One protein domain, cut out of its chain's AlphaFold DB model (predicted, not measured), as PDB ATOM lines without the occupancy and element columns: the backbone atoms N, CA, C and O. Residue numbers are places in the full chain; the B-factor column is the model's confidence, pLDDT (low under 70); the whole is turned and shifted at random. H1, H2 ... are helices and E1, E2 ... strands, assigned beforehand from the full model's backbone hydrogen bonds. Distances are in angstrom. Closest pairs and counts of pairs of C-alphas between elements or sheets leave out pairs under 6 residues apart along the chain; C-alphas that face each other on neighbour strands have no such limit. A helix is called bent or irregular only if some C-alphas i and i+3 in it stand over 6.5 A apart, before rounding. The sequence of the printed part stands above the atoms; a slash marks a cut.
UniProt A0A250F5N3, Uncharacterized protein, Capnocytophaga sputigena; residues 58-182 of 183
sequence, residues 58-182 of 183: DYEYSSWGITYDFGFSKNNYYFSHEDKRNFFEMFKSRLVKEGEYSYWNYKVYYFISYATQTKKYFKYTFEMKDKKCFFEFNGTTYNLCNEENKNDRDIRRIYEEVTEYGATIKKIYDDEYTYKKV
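AT A GLANCE: This is residues 58 to 182 of the 183 residues of an uncharacterized protein of Capnocytophaga sputigena (UniProt A0A250F5N3). You are looking at one long, twisted sheet curled into an open trough: E3, E4, E5, E8 and E9 make its wall, and the bent end of E9 leads over to the hairpin of E1 and E2. Residues 73 to 86 and the small H1 follow E2, and the hairpin of E6 and E7 forms an arm whose residues 136 to 141 stick out free. The printed part has 125 residues, mostly strand, in the order E1 E2 H1 E3 E4 E5 E6 E7 E8 E9. The larger sheet runs E2 E1 E9 E8 E5 E4 E3, antiparallel throughout. The whole is only just loose, close to compact, with a radius of gyration of the C-alphas of 16.8 A, and spans 55 by 31 by 27 A.

HOW THE PARTS SIT: Begin with E1, residues 58 to 63, and E2, residues 66 to 72, a hairpin with N 61 and O 68 at 2.9 A. Residues 71 to 72 of E2 also pair, antiparallel, with residues 77 to 78. Next comes H1, residues 87 to 90, which only grazes the sheet with its residues 87 to 88; it is too short for an O i to N i+4 pair, and its one O i to N i+3 pair is within hydrogen-bond range. Look then at E3, residues 93 to 103, E4, residues 106 to 115, and E5, residues 120 to 130: they form a meander, each strand the antiparallel neighbour of the one before, with N 101 and O 108 at 2.9 A and N 124 and O 111 at 2.9 A. E6, residues 134 to 137, and E7, residues 140 to 143, are a hairpin with N 135 and O 142 at 3.1 A; E5 and E6 are apart. E8, residues 153 to 162, is the antiparallel neighbour of E5, with N 158 and O 125 at 2.9 A. E9, residues 168 to 181, forms a hairpin with E8, with N 157 and O 175 at 2.9 A. E9 bends by 70 degrees at residue 178, and its residues 180 to 181 pair with E1, with N 60 and O 180 at 3.0 A.

IN THESE COORDINATES: Find C-alpha 58 at (98.160, 121.659, 168.812), where E1 begins. E3 is 28.1 A long and bends by 56 degrees at residue 96; E4 is 28.0 A, E5 33.0 A and E8 26.7 A. E9, 29.6 A, ends at C-alpha 181, (101.729, 119.276, 172.707).

THE WHOLE: The C-alphas of Gln 117 and Gly 139, the two farthest apart, are 57.0 A from each other. The printed part has no cut, and its one long link is E2 to H1, 14 residues. The mean pLDDT of the printed part is 90.9, and no printed residue is under 70.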
ATOM      1  N   ASP A  58      97.724 120.276 168.613       93.62
ATOM      2  CA  ASP A  58      98.160 121.659 168.812       93.62
ATOM      3  C   ASP A  58      99.559 121.676 169.456       93.62
ATOM      4  O   ASP A  58      99.807 120.972 170.442       93.62
ATOM      5  N   TYR A  59     100.470 122.485 168.915       92.31
ATOM      6  CA  TYR A  59     101.861 122.599 169.352       92.31
ATOM      7  C   TYR A  59     102.186 124.034 169.729       92.31
ATOM      8  O   TYR A  59     101.897 124.954 168.969       92.31
ATOM      9  N   GLU A  60     102.848 124.210 170.867       92.75
ATOM     10  CA  GLU A  60     103.237 125.517 171.386       92.75
ATOM     11  C   GLU A  60     104.687 125.495 171.866       92.75
ATOM     12  O   GLU A  60     105.130 124.535 172.495       92.75
ATOM     13  N   TYR A  61     105.426 126.567 171.608       89.06
ATOM     14  CA  TYR A  61     106.646 126.871 172.346       89.06
ATOM     15  C   TYR A  61     106.695 128.358 172.677       89.06
ATOM     16  O   TYR A  61     106.193 129.197 171.928       89.06
ATOM     17  N   SER A  62     107.337 128.693 173.791       85.75
ATOM     18  CA  SER A  62     107.567 130.081 174.180       85.75
ATOM     19  C   SER A  62     109.051 130.402 174.082       85.75
ATOM     20  O   SER A  62     109.899 129.643 174.550       85.75
ATOM     21  N   SER A  63     109.373 131.549 173.496       81.62
ATOM     22  CA  SER A  63     110.735 132.062 173.389       81.62
ATOM     23  C   SER A  63     110.720 133.563 173.648       81.62
ATOM     24  O   SER A  63     109.917 134.284 173.064       81.62
ATOM     25  N   TRP A  64     111.571 134.037 174.562       83.12
ATOM     26  CA  TRP A  64     111.681 135.461 174.925       83.12
ATOM     27  C   TRP A  64     110.347 136.142 175.299       83.12
ATOM     28  O   TRP A  64     110.142 137.318 175.019       83.12
ATOM     29  N   GLY A  65     109.431 135.403 175.937       79.38
ATOM     30  CA  GLY A  65     108.109 135.911 176.331       79.38
ATOM     31  C   GLY A  65     107.080 135.980 175.196       79.38
ATOM     32  O   GLY A  65     105.970 136.452 175.422       79.38
ATOM     33  N   ILE A  66     107.424 135.500 173.999       82.81
ATOM     34  CA  ILE A  66     106.507 135.339 172.871       82.81
ATOM     35  C   ILE A  66     106.146 133.859 172.763       82.81
ATOM     36  O   ILE A  66     107.029 133.002 172.696       82.81
ATOM     37  N   THR A  67     104.849 133.569 172.747       86.00
ATOM     38  CA  THR A  67     104.330 132.237 172.438       86.00
ATOM     39  C   THR A  67     104.139 132.109 170.934       86.00
ATOM     40  O   THR A  67     103.549 132.975 170.291       86.00
ATOM     41  N   TYR A  68     104.643 131.011 170.391       86.06
ATOM     42  CA  TYR A  68     104.458 130.607 169.013       86.06
ATOM     43  C   TYR A  68     103.756 129.263 168.996       86.06
ATOM     44  O   TYR A  68     104.193 128.304 169.637       86.06
ATOM     45  N   ASP A  69     102.712 129.178 168.200       90.88
ATOM     46  CA  ASP A  69     101.905 127.988 168.075       90.88
ATOM     47  C   ASP A  69     101.714 127.596 166.611       90.88
ATOM     48  O   ASP A  69     102.036 128.338 165.686       90.88
ATOM     49  N   PHE A  70     101.297 126.358 166.398       93.25
ATOM     50  CA  PHE A  70     100.745 125.858 165.144       93.25
ATOM     51  C   PHE A  70     100.003 124.558 165.451       93.25
ATOM     52  O   PHE A  70     100.121 124.001 166.544       93.25
ATOM     53  N   GLY A  71      99.287 124.011 164.480       94.38
ATOM     54  CA  GLY A  71      98.732 122.684 164.669       94.38
ATOM     55  C   GLY A  71      98.259 122.016 163.401       94.38
ATOM     56  O   GLY A  71      98.317 122.556 162.293       94.38
ATOM     57  N   PHE A  72      97.795 120.794 163.608       95.81
ATOM     58  CA  PHE A  72      97.233 119.956 162.572       95.81
ATOM     59  C   PHE A  72      95.922 119.332 163.031       95.81
ATOM     60  O   PHE A  72      95.802 118.837 164.152       95.81
ATOM     61  N   SER A  73      94.942 119.314 162.134       95.12
ATOM     62  CA  SER A  73      93.826 118.369 162.193       95.12
ATOM     63  C   SER A  73      94.118 117.212 161.234       95.12
ATOM     64  O   SER A  73      95.123 117.224 160.529       95.12
ATOM     65  N   LYS A  74      93.215 116.228 161.138       96.00
ATOM     66  CA  LYS A  74      93.366 115.140 160.157       96.00
ATOM     67  C   LYS A  74      93.513 115.646 158.716       96.00
ATOM     68  O   LYS A  74      94.141 114.980 157.901       96.00
ATOM     69  N   ASN A  75      92.929 116.807 158.416       96.88
ATOM     70  CA  ASN A  75      92.777 117.327 157.063       96.88
ATOM     71  C   ASN A  75      93.292 118.754 156.843       96.88
ATOM     72  O   ASN A  75      93.108 119.291 155.751       96.88
ATOM     73  N   ASN A  76      93.920 119.370 157.845       96.25
ATOM     74  CA  ASN A  76      94.342 120.761 157.777       96.25
ATOM     75  C   ASN A  76      95.656 121.001 158.527       96.25
ATOM     76  O   ASN A  76      95.949 120.335 159.519       96.25
ATOM     77  N   TYR A  77      96.388 122.008 158.066       95.31
ATOM     78  CA  TYR A  77      97.508 122.633 158.756       95.31
ATOM     79  C   TYR A  77      97.110 124.068 159.108       95.31
ATOM     80  O   TYR A  77      96.544 124.767 158.277       95.31
ATOM     81  N   TYR A  78      97.394 124.532 160.315       93.19
ATOM     82  CA  TYR A  78      97.096 125.906 160.714       93.19
ATOM     83  C   TYR A  78      98.251 126.505 161.506       93.19
ATOM     84  O   TYR A  78      98.976 125.814 162.222       93.19
ATOM     85  N   PHE A  79      98.431 127.814 161.344       86.38
ATOM     86  CA  PHE A  79      99.529 128.561 161.953       86.38
ATOM     87  C   PHE A  79      99.240 128.995 163.384       86.38
ATOM     88  O   PHE A  79     100.159 129.451 164.038       86.38
ATOM     89  N   SER A  80      97.999 128.879 163.858       83.50
ATOM     90  CA  SER A  80      97.660 129.128 165.253       83.50
ATOM     91  C   SER A  80      96.453 128.298 165.672       83.50
ATOM     92  O   SER A  80      95.535 128.083 164.883       83.50
ATOM     93  N   HIS A  81      96.437 127.828 166.916       79.81
ATOM     94  CA  HIS A  81      95.304 127.109 167.484       79.81
ATOM     95  C   HIS A  81      94.067 128.004 167.684       79.81
ATOM     96  O   HIS A  81      92.961 127.468 167.791       79.81
ATOM     97  N   GLU A  82      94.226 129.333 167.696       83.56
ATOM     98  CA  GLU A  82      93.116 130.296 167.707       83.56
ATOM     99  C   GLU A  82      92.477 130.459 166.318       83.56
ATOM    100  O   GLU A  82      91.264 130.645 166.206       83.56
ATOM    101  N   ASP A  83      93.272 130.328 165.251       84.94
ATOM    102  CA  ASP A  83      92.835 130.464 163.859       84.94
ATOM    103  C   ASP A  83      93.051 129.163 163.074       84.94
ATOM    104  O   ASP A  83      94.052 128.959 162.383       84.94
ATOM    105  N   LYS A  84      92.056 128.274 163.164       87.12
ATOM    106  CA  LYS A  84      92.063 126.954 162.513       87.12
ATOM    107  C   LYS A  84      91.469 126.963 161.099       87.12
ATOM    108  O   LYS A  84      90.995 125.920 160.635       87.12
ATOM    109  N   ARG A  85      91.454 128.116 160.415       89.69
ATOM    110  CA  ARG A  85      90.991 128.217 159.020       89.69
ATOM    111  C   ARG A  85      91.728 127.229 158.117       89.69
ATOM    112  O   ARG A  85      92.874 126.856 158.373       89.69
ATOM    113  N   ASN A  86      91.055 126.789 157.056       89.56
ATOM    114  CA  ASN A  86      91.654 125.880 156.086       89.56
ATOM    115  C   ASN A  86      92.872 126.557 155.433       89.56
ATOM    116  O   ASN A  86      92.774 127.671 154.914       89.56
ATOM    117  N   PHE A  87      94.021 125.878 155.456       94.75
ATOM    118  CA  PHE A  87      95.273 126.361 154.881       94.75
ATOM    119  C   PHE A  87      95.109 126.792 153.419       94.75
ATOM    120  O   PHE A  87      95.551 127.865 153.010       94.75
ATOM    121  N   PHE A  88      94.467 125.955 152.613       95.62
ATOM    122  CA  PHE A  88      94.335 126.166 151.179       95.62
ATOM    123  C   PHE A  88      93.431 127.352 150.862       95.62
ATOM    124  O   PHE A  88      93.761 128.132 149.971       95.62
ATOM    125  N   GLU A  89      92.365 127.553 151.637       93.31
ATOM    126  CA  GLU A  89      91.536 128.760 151.559       93.31
ATOM    127  C   GLU A  89      92.319 130.014 151.949       93.31
ATOM    128  O   GLU A  89      92.356 130.985 151.192       93.31
ATOM    129  N   MET A  90      92.985 129.982 153.109       91.81
ATOM    130  CA  MET A  90      93.726 131.123 153.651       91.81
ATOM    131  C   MET A  90      94.819 131.600 152.689       91.81
ATOM    132  O   MET A  90      94.993 132.802 152.496       91.81
ATOM    133  N   PHE A  91      95.532 130.665 152.060       91.62
ATOM    134  CA  PHE A  91      96.635 130.962 151.144       91.62
ATOM    135  C   PHE A  91      96.235 130.942 149.665       91.62
ATOM    136  O   PHE A  91      97.106 131.101 148.807       91.62
ATOM    137  N   LYS A  92      94.945 130.742 149.350       94.50
ATOM    138  CA  LYS A  92      94.433 130.567 147.978       94.50
ATOM    139  C   LYS A  92      95.326 129.622 147.167       94.50
ATOM    140  O   LYS A  92      95.901 129.992 146.136       94.50
ATOM    141  N   SER A  93      95.531 128.422 147.699       96.06
ATOM    142  CA  SER A  93      96.511 127.463 147.189       96.06
ATOM    143  C   SER A  93      95.906 126.089 146.932       96.06
ATOM    144  O   SER A  93      94.886 125.731 147.506       96.06
ATOM    145  N   ARG A  94      96.539 125.314 146.050       97.12
ATOM    146  CA  ARG A  94      96.133 123.943 145.710       97.12
ATOM    147  C   ARG A  94      97.082 122.949 146.351       97.12
ATOM    148  O   ARG A  94      98.289 123.185 146.339       97.12
ATOM    149  N   LEU A  95      96.571 121.821 146.835       97.50
ATOM    150  CA  LEU A  95      97.430 120.692 147.186       97.50
ATOM    151  C   LEU A  95      97.968 120.047 145.903       97.50
ATOM    152  O   LEU A  95      97.196 119.691 145.016       97.50
ATOM    153  N   VAL A  96      99.287 119.893 145.811       97.50
ATOM    154  CA  VAL A  96      99.962 119.264 144.664       97.50
ATOM    155  C   VAL A  96     100.399 117.848 145.004       97.50
ATOM    156  O   VAL A  96     100.212 116.921 144.221       97.50
ATOM    157  N   LYS A  97     101.013 117.685 146.176       97.31
ATOM    158  CA  LYS A  97     101.550 116.411 146.642       97.31
ATOM    159  C   LYS A  97     101.685 116.436 148.151       97.31
ATOM    160  O   LYS A  97     102.011 117.474 148.714       97.31
ATOM    161  N   GLU A  98     101.534 115.290 148.784       97.81
ATOM    162  CA  GLU A  98     101.896 115.080 150.181       97.81
ATOM    163  C   GLU A  98     102.566 113.719 150.345       97.81
ATOM    164  O   GLU A  98     102.518 112.871 149.446       97.81
ATOM    165  N   GLY A  99     103.243 113.525 151.468       97.06
ATOM    166  CA  GLY A  99     103.863 112.252 151.777       97.06
ATOM    167  C   GLY A  99     104.389 112.175 153.197       97.06
ATOM    168  O   GLY A  99     104.722 113.176 153.830       97.06
ATOM    169  N   GLU A 100     104.505 110.940 153.657       97.06
ATOM    170  CA  GLU A 100     105.112 110.574 154.926       97.06
ATOM    171  C   GLU A 100     106.278 109.625 154.654       97.06
ATOM    172  O   GLU A 100     106.192 108.742 153.798       97.06
ATOM    173  N   TYR A 101     107.379 109.807 155.373       94.44
ATOM    174  CA  TYR A 101     108.476 108.851 155.406       94.44
ATOM    175  C   TYR A 101     109.194 108.914 156.752       94.44
ATOM    176  O   TYR A 101     109.053 109.862 157.519       94.44
ATOM    177  N   SER A 102     109.967 107.880 157.054       91.25
ATOM    178  CA  SER A 102     110.849 107.866 158.220       91.25
ATOM    179  C   SER A 102     112.296 107.961 157.757       91.25
ATOM    180  O   SER A 102     112.689 107.295 156.797       91.25
ATOM    181  N   TYR A 103     113.089 108.788 158.428       83.00
ATOM    182  CA  TYR A 103     114.516 108.936 158.171       83.00
ATOM    183  C   TYR A 103     115.257 108.854 159.500       83.00
ATOM    184  O   TYR A 103     115.070 109.707 160.362       83.00
ATOM    185  N   TRP A 104     116.077 107.815 159.688       84.50
ATOM    186  CA  TRP A 104     116.714 107.522 160.978       84.50
ATOM    187  C   TRP A 104     115.683 107.421 162.115       84.50
ATOM    188  O   TRP A 104     114.833 106.535 162.104       84.50
ATOM    189  N   ASN A 105     115.755 108.322 163.093       84.69
ATOM    190  CA  ASN A 105     114.861 108.437 164.238       84.69
ATOM    191  C   ASN A 105     113.818 109.557 164.066       84.69
ATOM    192  O   ASN A 105     113.184 109.946 165.045       84.69
ATOM    193  N   TYR A 106     113.662 110.088 162.851       87.75
ATOM    194  CA  TYR A 106     112.705 111.138 162.523       87.75
ATOM    195  C   TYR A 106     111.499 110.550 161.799       87.75
ATOM    196  O   TYR A 106     111.645 109.785 160.838       87.75
ATOM    197  N   LYS A 107     110.307 110.972 162.218       95.00
ATOM    198  CA  LYS A 107     109.096 110.861 161.405       95.00
ATOM    199  C   LYS A 107     108.946 112.149 160.619       95.00
ATOM    200  O   LYS A 107     108.989 113.231 161.203       95.00
ATOM    201  N   VAL A 108     108.804 112.039 159.307       96.81
ATOM    202  CA  VAL A 108     108.741 113.193 158.420       96.81
ATOM    203  C   VAL A 108     107.421 113.191 157.678       96.81
ATOM    204  O   VAL A 108     107.049 112.206 157.045       96.81
ATOM    205  N   TYR A 109     106.739 114.325 157.725       98.00
ATOM    206  CA  TYR A 109     105.572 114.611 156.908       98.00
ATOM    207  C   TYR A 109     105.843 115.854 156.071       98.00
ATOM    208  O   TYR A 109     106.435 116.820 156.556       98.00
ATOM    209  N   TYR A 110     105.417 115.846 154.813       97.88
ATOM    210  CA  TYR A 110     105.493 117.027 153.968       97.88
ATOM    211  C   TYR A 110     104.284 117.153 153.055       97.88
ATOM    212  O   TYR A 110     103.668 116.163 152.662       97.88
ATOM    213  N   PHE A 111     104.014 118.384 152.640       98.12
ATOM    214  CA  PHE A 111     103.114 118.668 151.535       98.12
ATOM    215  C   PHE A 111     103.650 119.809 150.673       98.12
ATOM    216  O   PHE A 111     104.420 120.656 151.127       98.12
ATOM    217  N   ILE A 112     103.260 119.803 149.403       98.31
ATOM    218  CA  ILE A 112     103.563 120.827 148.412       98.31
ATOM    219  C   ILE A 112     102.257 121.521 148.055       98.31
ATOM    220  O   ILE A 112     101.310 120.868 147.608       98.31
ATOM    221  N   SER A 113     102.218 122.836 148.228       97.75
ATOM    222  CA  SER A 113     101.115 123.675 147.783       97.75
ATOM    223  C   SER A 113     101.515 124.518 146.576       97.75
ATOM    224  O   SER A 113     102.656 124.965 146.451       97.75
ATOM    225  N   TYR A 114     100.568 124.741 145.672       98.06
ATOM    226  CA  TYR A 114     100.695 125.709 144.588       98.06
ATOM    227  C   TYR A 114      99.920 126.972 144.954       98.06
ATOM    228  O   TYR A 114      98.691 126.947 145.023       98.06
ATOM    229  N   ALA A 115     100.625 128.076 145.191       96.19
ATOM    230  CA  ALA A 115     100.017 129.363 145.502       96.19
ATOM    231  C   ALA A 115      99.552 130.050 144.212       96.19
ATOM    232  O   ALA A 115     100.368 130.475 143.389       96.19
ATOM    233  N   THR A 116      98.238 130.192 144.033       94.81
ATOM    234  CA  THR A 116      97.664 130.694 142.770       94.81
ATOM    235  C   THR A 116      98.010 132.158 142.498       94.81
ATOM    236  O   THR A 116      98.235 132.534 141.349       94.81
ATOM    237  N   GLN A 117      98.128 132.969 143.552       92.38
ATOM    238  CA  GLN A 117      98.446 134.395 143.453       92.38
ATOM    239  C   GLN A 117      99.870 134.651 142.950       92.38
ATOM    240  O   GLN A 117     100.087 135.510 142.100       92.38
ATOM    241  N   THR A 118     100.847 133.905 143.471       94.31
ATOM    242  CA  THR A 118     102.267 134.082 143.132       94.31
ATOM    243  C   THR A 118     102.733 133.151 142.018       94.31
ATOM    244  O   THR A 118     103.818 133.361 141.480       94.31
ATOM    245  N   LYS A 119     101.921 132.149 141.656       95.88
ATOM    246  CA  LYS A 119     102.242 131.088 140.689       95.88
ATOM    247  C   LYS A 119     103.503 130.307 141.066       95.88
ATOM    248  O   LYS A 119     104.296 129.936 140.203       95.88
ATOM    249  N   LYS A 120     103.697 130.080 142.366       97.50
ATOM    250  CA  LYS A 120     104.856 129.378 142.930       97.50
ATOM    251  C   LYS A 120     104.437 128.116 143.665       97.50
ATOM    252  O   LYS A 120     103.330 128.044 144.200       97.50
ATOM    253  N   TYR A 121     105.351 127.155 143.713       98.31
ATOM    254  CA  TYR A 121     105.198 125.948 144.511       98.31
ATOM    255  C   TYR A 121     105.989 126.085 145.799       98.31
ATOM    256  O   TYR A 121     107.147 126.511 145.792       98.31
ATOM    257  N   PHE A 122     105.367 125.687 146.898       98.19
ATOM    258  CA  PHE A 122     105.984 125.710 148.205       98.19
ATOM    259  C   PHE A 122     105.869 124.362 148.884       98.19
ATOM    260  O   PHE A 122     104.801 123.758 148.893       98.19
ATOM    261  N   LYS A 123     106.965 123.905 149.480       98.31
ATOM    262  CA  LYS A 123     107.023 122.673 150.255       98.31
ATOM    263  C   LYS A 123     107.121 123.006 151.735       98.31
ATOM    264  O   LYS A 123     107.994 123.767 152.147       98.31
ATOM    265  N   TYR A 124     106.246 122.392 152.513       97.75
ATOM    266  CA  TYR A 124     106.220 122.455 153.967       97.75
ATOM    267  C   TYR A 124     106.600 121.078 154.486       97.75
ATOM    268  O   TYR A 124     105.920 120.101 154.175       97.75
ATOM    269  N   THR A 125     107.693 120.994 155.235       97.69
ATOM    270  CA  THR A 125     108.212 119.748 155.807       97.69
ATOM    271  C   THR A 125     108.262 119.868 157.321       97.69
ATOM    272  O   THR A 125     108.692 120.890 157.857       97.69
ATOM    273  N   PHE A 126     107.839 118.806 157.993       96.69
ATOM    274  CA  PHE A 126     107.790 118.681 159.440       96.69
ATOM    275  C   PHE A 126     108.539 117.407 159.811       96.69
ATOM    276  O   PHE A 126     108.072 116.306 159.516       96.69
ATOM    277  N   GLU A 127     109.712 117.560 160.417       95.81
ATOM    278  CA  GLU A 127     110.500 116.447 160.942       95.81
ATOM    279  C   GLU A 127     110.304 116.407 162.453       95.81
ATOM    280  O   GLU A 127     110.642 117.360 163.151       95.81
ATOM    281  N   MET A 128     109.738 115.318 162.961       93.19
ATOM    282  CA  MET A 128     109.473 115.144 164.383       93.19
ATOM    283  C   MET A 128     110.358 114.048 164.960       93.19
ATOM    284  O   MET A 128     110.447 112.947 164.406       93.19
ATOM    285  N   LYS A 129     110.942 114.332 166.123       89.12
ATOM    286  CA  LYS A 129     111.573 113.343 166.995       89.12
ATOM    287  C   LYS A 129     111.036 113.481 168.417       89.12
ATOM    288  O   LYS A 129     110.615 114.558 168.849       89.12
ATOM    289  N   ASP A 130     111.076 112.376 169.148       79.69
ATOM    290  CA  ASP A 130     110.854 112.426 170.586       79.69
ATOM    291  C   ASP A 130     112.008 113.190 171.246       79.69
ATOM    292  O   ASP A 130     113.178 113.019 170.879       79.69
ATOM    293  N   LYS A 131     111.674 114.047 172.215       79.81
ATOM    294  CA  LYS A 131     112.657 114.818 172.973       79.81
ATOM    295  C   LYS A 131     113.626 113.874 173.679       79.81
ATOM    296  O   LYS A 131     113.217 112.919 174.344       79.81
ATOM    297  N   LYS A 132     114.929 114.155 173.589       77.25
ATOM    298  CA  LYS A 132     115.925 113.413 174.371       77.25
ATOM    299  C   LYS A 132     115.766 113.744 175.853       77.25
ATOM    300  O   LYS A 132     116.104 114.835 176.301       77.25
ATOM    301  N   CYS A 133     115.278 112.768 176.607       78.12
ATOM    302  CA  CYS A 133     114.992 112.904 178.032       78.12
ATOM    303  C   CYS A 133     116.178 112.620 178.951       78.12
ATOM    304  O   CYS A 133     116.046 112.723 180.164       78.12
ATOM    305  N   PHE A 134     117.333 112.256 178.406       80.44
ATOM    306  CA  PHE A 134     118.508 111.952 179.204       80.44
ATOM    307  C   PHE A 134     119.783 112.352 178.476       80.44
ATOM    308  O   PHE A 134     119.849 112.333 177.244       80.44
ATOM    309  N   PHE A 135     120.805 112.683 179.254       84.19
ATOM    310  CA  PHE A 135     122.174 112.797 178.774       84.19
ATOM    311  C   PHE A 135     123.128 112.157 179.778       84.19
ATOM    312  O   PHE A 135     122.825 112.045 180.968       84.19
ATOM    313  N   GLU A 136     124.277 111.716 179.282       83.44
ATOM    314  CA  GLU A 136     125.341 111.159 180.105       83.44
ATOM    315  C   GLU A 136     126.469 112.181 180.216       83.44
ATOM    316  O   GLU A 136     126.927 112.729 179.211       83.44
ATOM    317  N   PHE A 137     126.910 112.451 181.440       78.88
ATOM    318  CA  PHE A 137     128.053 113.311 181.705       78.88
ATOM    319  C   PHE A 137     128.906 112.678 182.801       78.88
ATOM    320  O   PHE A 137     128.407 112.361 183.880       78.88
ATOM    321  N   ASN A 138     130.190 112.450 182.505       85.94
ATOM    322  CA  ASN A 138     131.145 111.776 183.394       85.94
ATOM    323  C   ASN A 138     130.635 110.433 183.964       85.94
ATOM    324  O   ASN A 138     130.769 110.172 185.158       85.94
ATOM    325  N   GLY A 139     130.013 109.587 183.131       84.81
ATOM    326  CA  GLY A 139     129.491 108.275 183.544       84.81
ATOM    327  C   GLY A 139     128.224 108.327 184.407       84.81
ATOM    328  O   GLY A 139     127.776 107.296 184.902       84.81
ATOM    329  N   THR A 140     127.646 109.515 184.609       85.56
ATOM    330  CA  THR A 140     126.390 109.712 185.340       85.56
ATOM    331  C   THR A 140     125.278 110.076 184.360       85.56
ATOM    332  O   THR A 140     125.430 110.986 183.543       85.56
ATOM    333  N   THR A 141     124.149 109.370 184.436       87.19
ATOM    334  CA  THR A 141     122.953 109.664 183.636       87.19
ATOM    335  C   THR A 141     122.086 110.703 184.337       87.19
ATOM    336  O   THR A 141     121.636 110.496 185.463       87.19
ATOM    337  N   TYR A 142     121.806 111.802 183.648       82.62
ATOM    338  CA  TYR A 142     120.916 112.859 184.112       82.62
ATOM    339  C   TYR A 142     119.589 112.771 183.360       82.62
ATOM    340  O   TYR A 142     119.574 112.790 182.129       82.62
ATOM    341  N   ASN A 143     118.477 112.683 184.095       84.38
ATOM    342  CA  ASN A 143     117.133 112.726 183.521       84.38
ATOM    343  C   ASN A 143     116.665 114.185 183.413       84.38
ATOM    344  O   ASN A 143     116.601 114.900 184.411       84.38
ATOM    345  N   LEU A 144     116.362 114.615 182.192       79.75
ATOM    346  CA  LEU A 144     115.854 115.945 181.855       79.75
ATOM    347  C   LEU A 144     114.325 115.991 181.796       79.75
ATOM    348  O   LEU A 144     113.745 117.081 181.837       79.75
ATOM    349  N   CYS A 145     113.673 114.835 181.655       82.88
ATOM    350  CA  CYS A 145     112.229 114.783 181.535       82.88
ATOM    351  C   CYS A 145     111.536 114.541 182.872       82.88
ATOM    352  O   CYS A 145     111.920 113.684 183.667       82.88
ATOM    353  N   ASN A 146     110.460 115.284 183.082       81.88
ATOM    354  CA  ASN A 146     109.500 115.116 184.157       81.88
ATOM    355  C   ASN A 146     108.110 114.837 183.555       81.88
ATOM    356  O   ASN A 146     107.934 114.761 182.336       81.88
ATOM    357  N   GLU A 147     107.100 114.686 184.408       79.38
ATOM    358  CA  GLU A 147     105.715 114.478 183.964       79.38
ATOM    359  C   GLU A 147     105.185 115.614 183.070       79.38
ATOM    360  O   GLU A 147     104.338 115.369 182.212       79.38
ATOM    361  N   GLU A 148     105.707 116.831 183.229       77.12
ATOM    362  CA  GLU A 148     105.237 118.023 182.518       77.12
ATOM    363  C   GLU A 148     105.770 118.122 181.085       77.12
ATOM    364  O   GLU A 148     105.093 118.690 180.230       77.12
ATOM    365  N   ASN A 149     106.961 117.574 180.815       77.50
ATOM    366  CA  ASN A 149     107.688 117.782 179.558       77.50
ATOM    367  C   ASN A 149     108.019 116.475 178.797       77.50
ATOM    368  O   ASN A 149     108.590 116.516 177.708       77.50
ATOM    369  N   LYS A 150     107.647 115.302 179.336       76.62
ATOM    370  CA  LYS A 150     107.858 113.985 178.690       76.62
ATOM    371  C   LYS A 150     107.150 113.830 177.341       76.62
ATOM    372  O   LYS A 150     107.505 112.968 176.541       76.62
ATOM    373  N   ASN A 151     106.121 114.642 177.104       80.06
ATOM    374  CA  ASN A 151     105.330 114.638 175.875       80.06
ATOM    375  C   ASN A 151     105.725 115.757 174.905       80.06
ATOM    376  O   ASN A 151     105.089 115.903 173.861       80.06
ATOM    377  N   ASP A 152     106.771 116.516 175.223       87.44
ATOM    378  CA  ASP A 152     107.330 117.488 174.299       87.44
ATOM    379  C   ASP A 152     107.870 116.781 173.049       87.44
ATOM    380  O   ASP A 152     108.290 115.614 173.074       87.44
ATOM    381  N   ARG A 153     107.853 117.501 171.934       88.44
ATOM    382  CA  ARG A 153     108.337 117.030 170.640       88.44
ATOM    383  C   ARG A 153     109.324 118.034 170.101       88.44
ATOM    384  O   ARG A 153     109.020 119.221 170.037       88.44
ATOM    385  N   ASP A 154     110.475 117.552 169.666       91.75
ATOM    386  CA  ASP A 154     111.356 118.388 168.871       91.75
ATOM    387  C   ASP A 154     110.849 118.315 167.431       91.75
ATOM    388  O   ASP A 154     110.808 117.236 166.827       91.75
ATOM    389  N   ILE A 155     110.397 119.455 166.915       93.88
ATOM    390  CA  ILE A 155     109.837 119.563 165.572       93.88
ATOM    391  C   ILE A 155     110.689 120.551 164.796       93.88
ATOM    392  O   ILE A 155     110.756 121.738 165.123       93.88
ATOM    393  N   ARG A 156     111.317 120.051 163.737       95.00
ATOM    394  CA  ARG A 156     111.976 120.872 162.737       95.00
ATOM    395  C   ARG A 156     110.996 121.189 161.625       95.00
ATOM    396  O   ARG A 156     110.373 120.298 161.046       95.00
ATOM    397  N   ARG A 157     110.854 122.471 161.330       95.00
ATOM    398  CA  ARG A 157     109.949 122.989 160.311       95.00
ATOM    399  C   ARG A 157     110.776 123.578 159.186       95.00
ATOM    400  O   ARG A 157     111.513 124.535 159.394       95.00
ATOM    401  N   ILE A 158     110.615 123.025 157.991       96.88
ATOM    402  CA  ILE A 158     111.320 123.474 156.793       96.88
ATOM    403  C   ILE A 158     110.284 123.970 155.790       96.88
ATOM    404  O   ILE A 158     109.345 123.253 155.441       96.88
ATOM    405  N   TYR A 159     110.456 125.200 155.327       97.06
ATOM    406  CA  TYR A 159     109.620 125.820 154.306       97.06
ATOM    407  C   TYR A 159     110.493 126.254 153.134       97.06
ATOM    408  O   TYR A 159     111.468 126.996 153.292       97.06
ATOM    409  N   GLU A 160     110.151 125.765 151.949       98.31
ATOM    410  CA  GLU A 160     110.962 125.901 150.743       98.31
ATOM    411  C   GLU A 160     110.097 126.354 149.567       98.31
ATOM    412  O   GLU A 160     108.983 125.871 149.384       98.31
ATOM    413  N   GLU A 161     110.628 127.236 148.725       98.31
ATOM    414  CA  GLU A 161     110.162 127.375 147.347       98.31
ATOM    415  C   GLU A 161     110.740 126.215 146.533       98.31
ATOM    416  O   GLU A 161     111.947 125.947 146.581       98.31
ATOM    417  N   VAL A 162     109.881 125.523 145.793       98.38
ATOM    418  CA  VAL A 162     110.226 124.321 145.032       98.38
ATOM    419  C   VAL A 162     109.744 124.426 143.585       98.38
ATOM    420  O   VAL A 162     108.968 125.305 143.219       98.38
ATOM    421  N   THR A 163     110.220 123.521 142.739       97.38
ATOM    422  CA  THR A 163     109.627 123.255 141.421       97.38
ATOM    423  C   THR A 163     108.326 122.458 141.565       97.38
ATOM    424  O   THR A 163     108.049 121.901 142.626       97.38
ATOM    425  N   GLU A 164     107.557 122.315 140.482       93.62
ATOM    426  CA  GLU A 164     106.353 121.464 140.463       93.62
ATOM    427  C   GLU A 164     106.634 119.997 140.852       93.62
ATOM    428  O   GLU A 164     105.774 119.322 141.415       93.62
ATOM    429  N   TYR A 165     107.865 119.524 140.628       92.12
ATOM    430  CA  TYR A 165     108.319 118.174 140.983       92.12
ATOM    431  C   TYR A 165     108.855 118.064 142.420       92.12
ATOM    432  O   TYR A 165     109.223 116.975 142.861       92.12
ATOM    433  N   GLY A 166     108.912 119.174 143.161       92.75
ATOM    434  CA  GLY A 166     109.375 119.218 144.548       92.75
ATOM    435  C   GLY A 166     110.884 119.392 144.734       92.75
ATOM    436  O   GLY A 166     111.357 119.273 145.862       92.75
ATOM    437  N   ALA A 167     111.644 119.683 143.673       96.38
ATOM    438  CA  ALA A 167     113.057 120.048 143.811       96.38
ATOM    439  C   ALA A 167     113.200 121.468 144.385       96.38
ATOM    440  O   ALA A 167     112.560 122.392 143.881       96.38
ATOM    441  N   THR A 168     114.038 121.633 145.412       97.69
ATOM    442  CA  THR A 168     114.268 122.911 146.099       97.69
ATOM    443  C   THR A 168     114.868 123.960 145.169       97.69
ATOM    444  O   THR A 168     115.915 123.746 144.564       97.69
ATOM    445  N   ILE A 169     114.215 125.121 145.107       97.50
ATOM    446  CA  ILE A 169     114.731 126.344 144.484       97.50
ATOM    447  C   ILE A 169     115.373 127.218 145.564       97.50
ATOM    448  O   ILE A 169     116.500 127.685 145.409       97.50
ATOM    449  N   LYS A 170     114.657 127.430 146.675       97.38
ATOM    450  CA  LYS A 170     115.111 128.260 147.792       97.38
ATOM    451  C   LYS A 170     114.556 127.746 149.114       97.38
ATOM    452  O   LYS A 170     113.351 127.578 149.256       97.38
ATOM    453  N   LYS A 171     115.421 127.619 150.118       97.31
ATOM    454  CA  LYS A 171     115.018 127.416 151.511       97.31
ATOM    455  C   LYS A 171     114.676 128.765 152.147       97.31
ATOM    456  O   LYS A 171     115.499 129.680 152.133       97.31
ATOM    457  N   ILE A 172     113.440 128.912 152.614       96.56
ATOM    458  CA  ILE A 172     112.906 130.165 153.166       96.56
ATOM    459  C   ILE A 172     113.003 130.157 154.691       96.56
ATOM    460  O   ILE A 172     113.320 131.186 155.281       96.56
ATOM    461  N   TYR A 173     112.740 129.010 155.310       94.44
ATOM    462  CA  TYR A 173     112.758 128.833 156.757       94.44
ATOM    463  C   TYR A 173     113.155 127.397 157.102       94.44
ATOM    464  O   TYR A 173     112.793 126.471 156.371       94.44
ATOM    465  N   ASP A 174     113.936 127.232 158.167       96.50
ATOM    466  CA  ASP A 174     114.486 125.954 158.621       96.50
ATOM    467  C   ASP A 174     114.969 126.090 160.067       96.50
ATOM    468  O   ASP A 174     116.127 126.425 160.302       96.50
ATOM    469  N   ASP A 175     114.063 125.847 161.010       92.25
ATOM    470  CA  ASP A 175     114.361 125.887 162.440       92.25
ATOM    471  C   ASP A 175     113.787 124.658 163.151       92.25
ATOM    472  O   ASP A 175     112.777 124.080 162.735       92.25
ATOM    473  N   GLU A 176     114.437 124.275 164.248       92.88
ATOM    474  CA  GLU A 176     114.013 123.216 165.160       92.88
ATOM    475  C   GLU A 176     113.751 123.816 166.542       92.88
ATOM    476  O   GLU A 176     114.617 124.488 167.107       92.88
ATOM    477  N   TYR A 177     112.571 123.538 167.094       91.38
ATOM    478  CA  TYR A 177     112.221 123.896 168.467       91.38
ATOM    479  C   TYR A 177     111.605 122.705 169.192       91.38
ATOM    480  O   TYR A 177     111.038 121.798 168.576       91.38
ATOM    481  N   THR A 178     111.685 122.743 170.519       91.25
ATOM    482  CA  THR A 178     110.946 121.836 171.393       91.25
ATOM    483  C   THR A 178     109.556 122.416 171.634       91.25
ATOM    484  O   THR A 178     109.412 123.449 172.284       91.25
ATOM    485  N   TYR A 179     108.539 121.743 171.110       90.56
ATOM    486  CA  TYR A 179     107.141 122.109 171.267       90.56
ATOM    487  C   TYR A 179     106.479 121.262 172.346       90.56
ATOM    488  O   TYR A 179     106.611 120.035 172.368       90.56
ATOM    489  N   LYS A 180     105.678 121.909 173.186       90.12
ATOM    490  CA  LYS A 180     104.704 121.251 174.045       90.12
ATOM    491  C   LYS A 180     103.469 120.918 173.217       90.12
ATOM    492  O   LYS A 180     102.903 121.792 172.561       90.12
ATOM    493  N   LYS A 181     103.027 119.662 173.267       86.44
ATOM    494  CA  LYS A 181     101.729 119.276 172.707       86.44
ATOM    495  C   LYS A 181     100.627 119.684 173.682       86.44
ATOM    496  O   LYS A 181     100.608 119.208 174.817       86.44
ATOM    497  N   VAL A 182      99.744 120.585 173.264       82.12
ATOM    498  CA  VAL A 182      98.753 121.218 174.149       82.12
ATOM    499  C   VAL A 182      97.419 120.471 174.124       82.12
ATOM    500  O   VAL A 182      96.766 120.362 175.163       82.12
TER     501      VAL A 182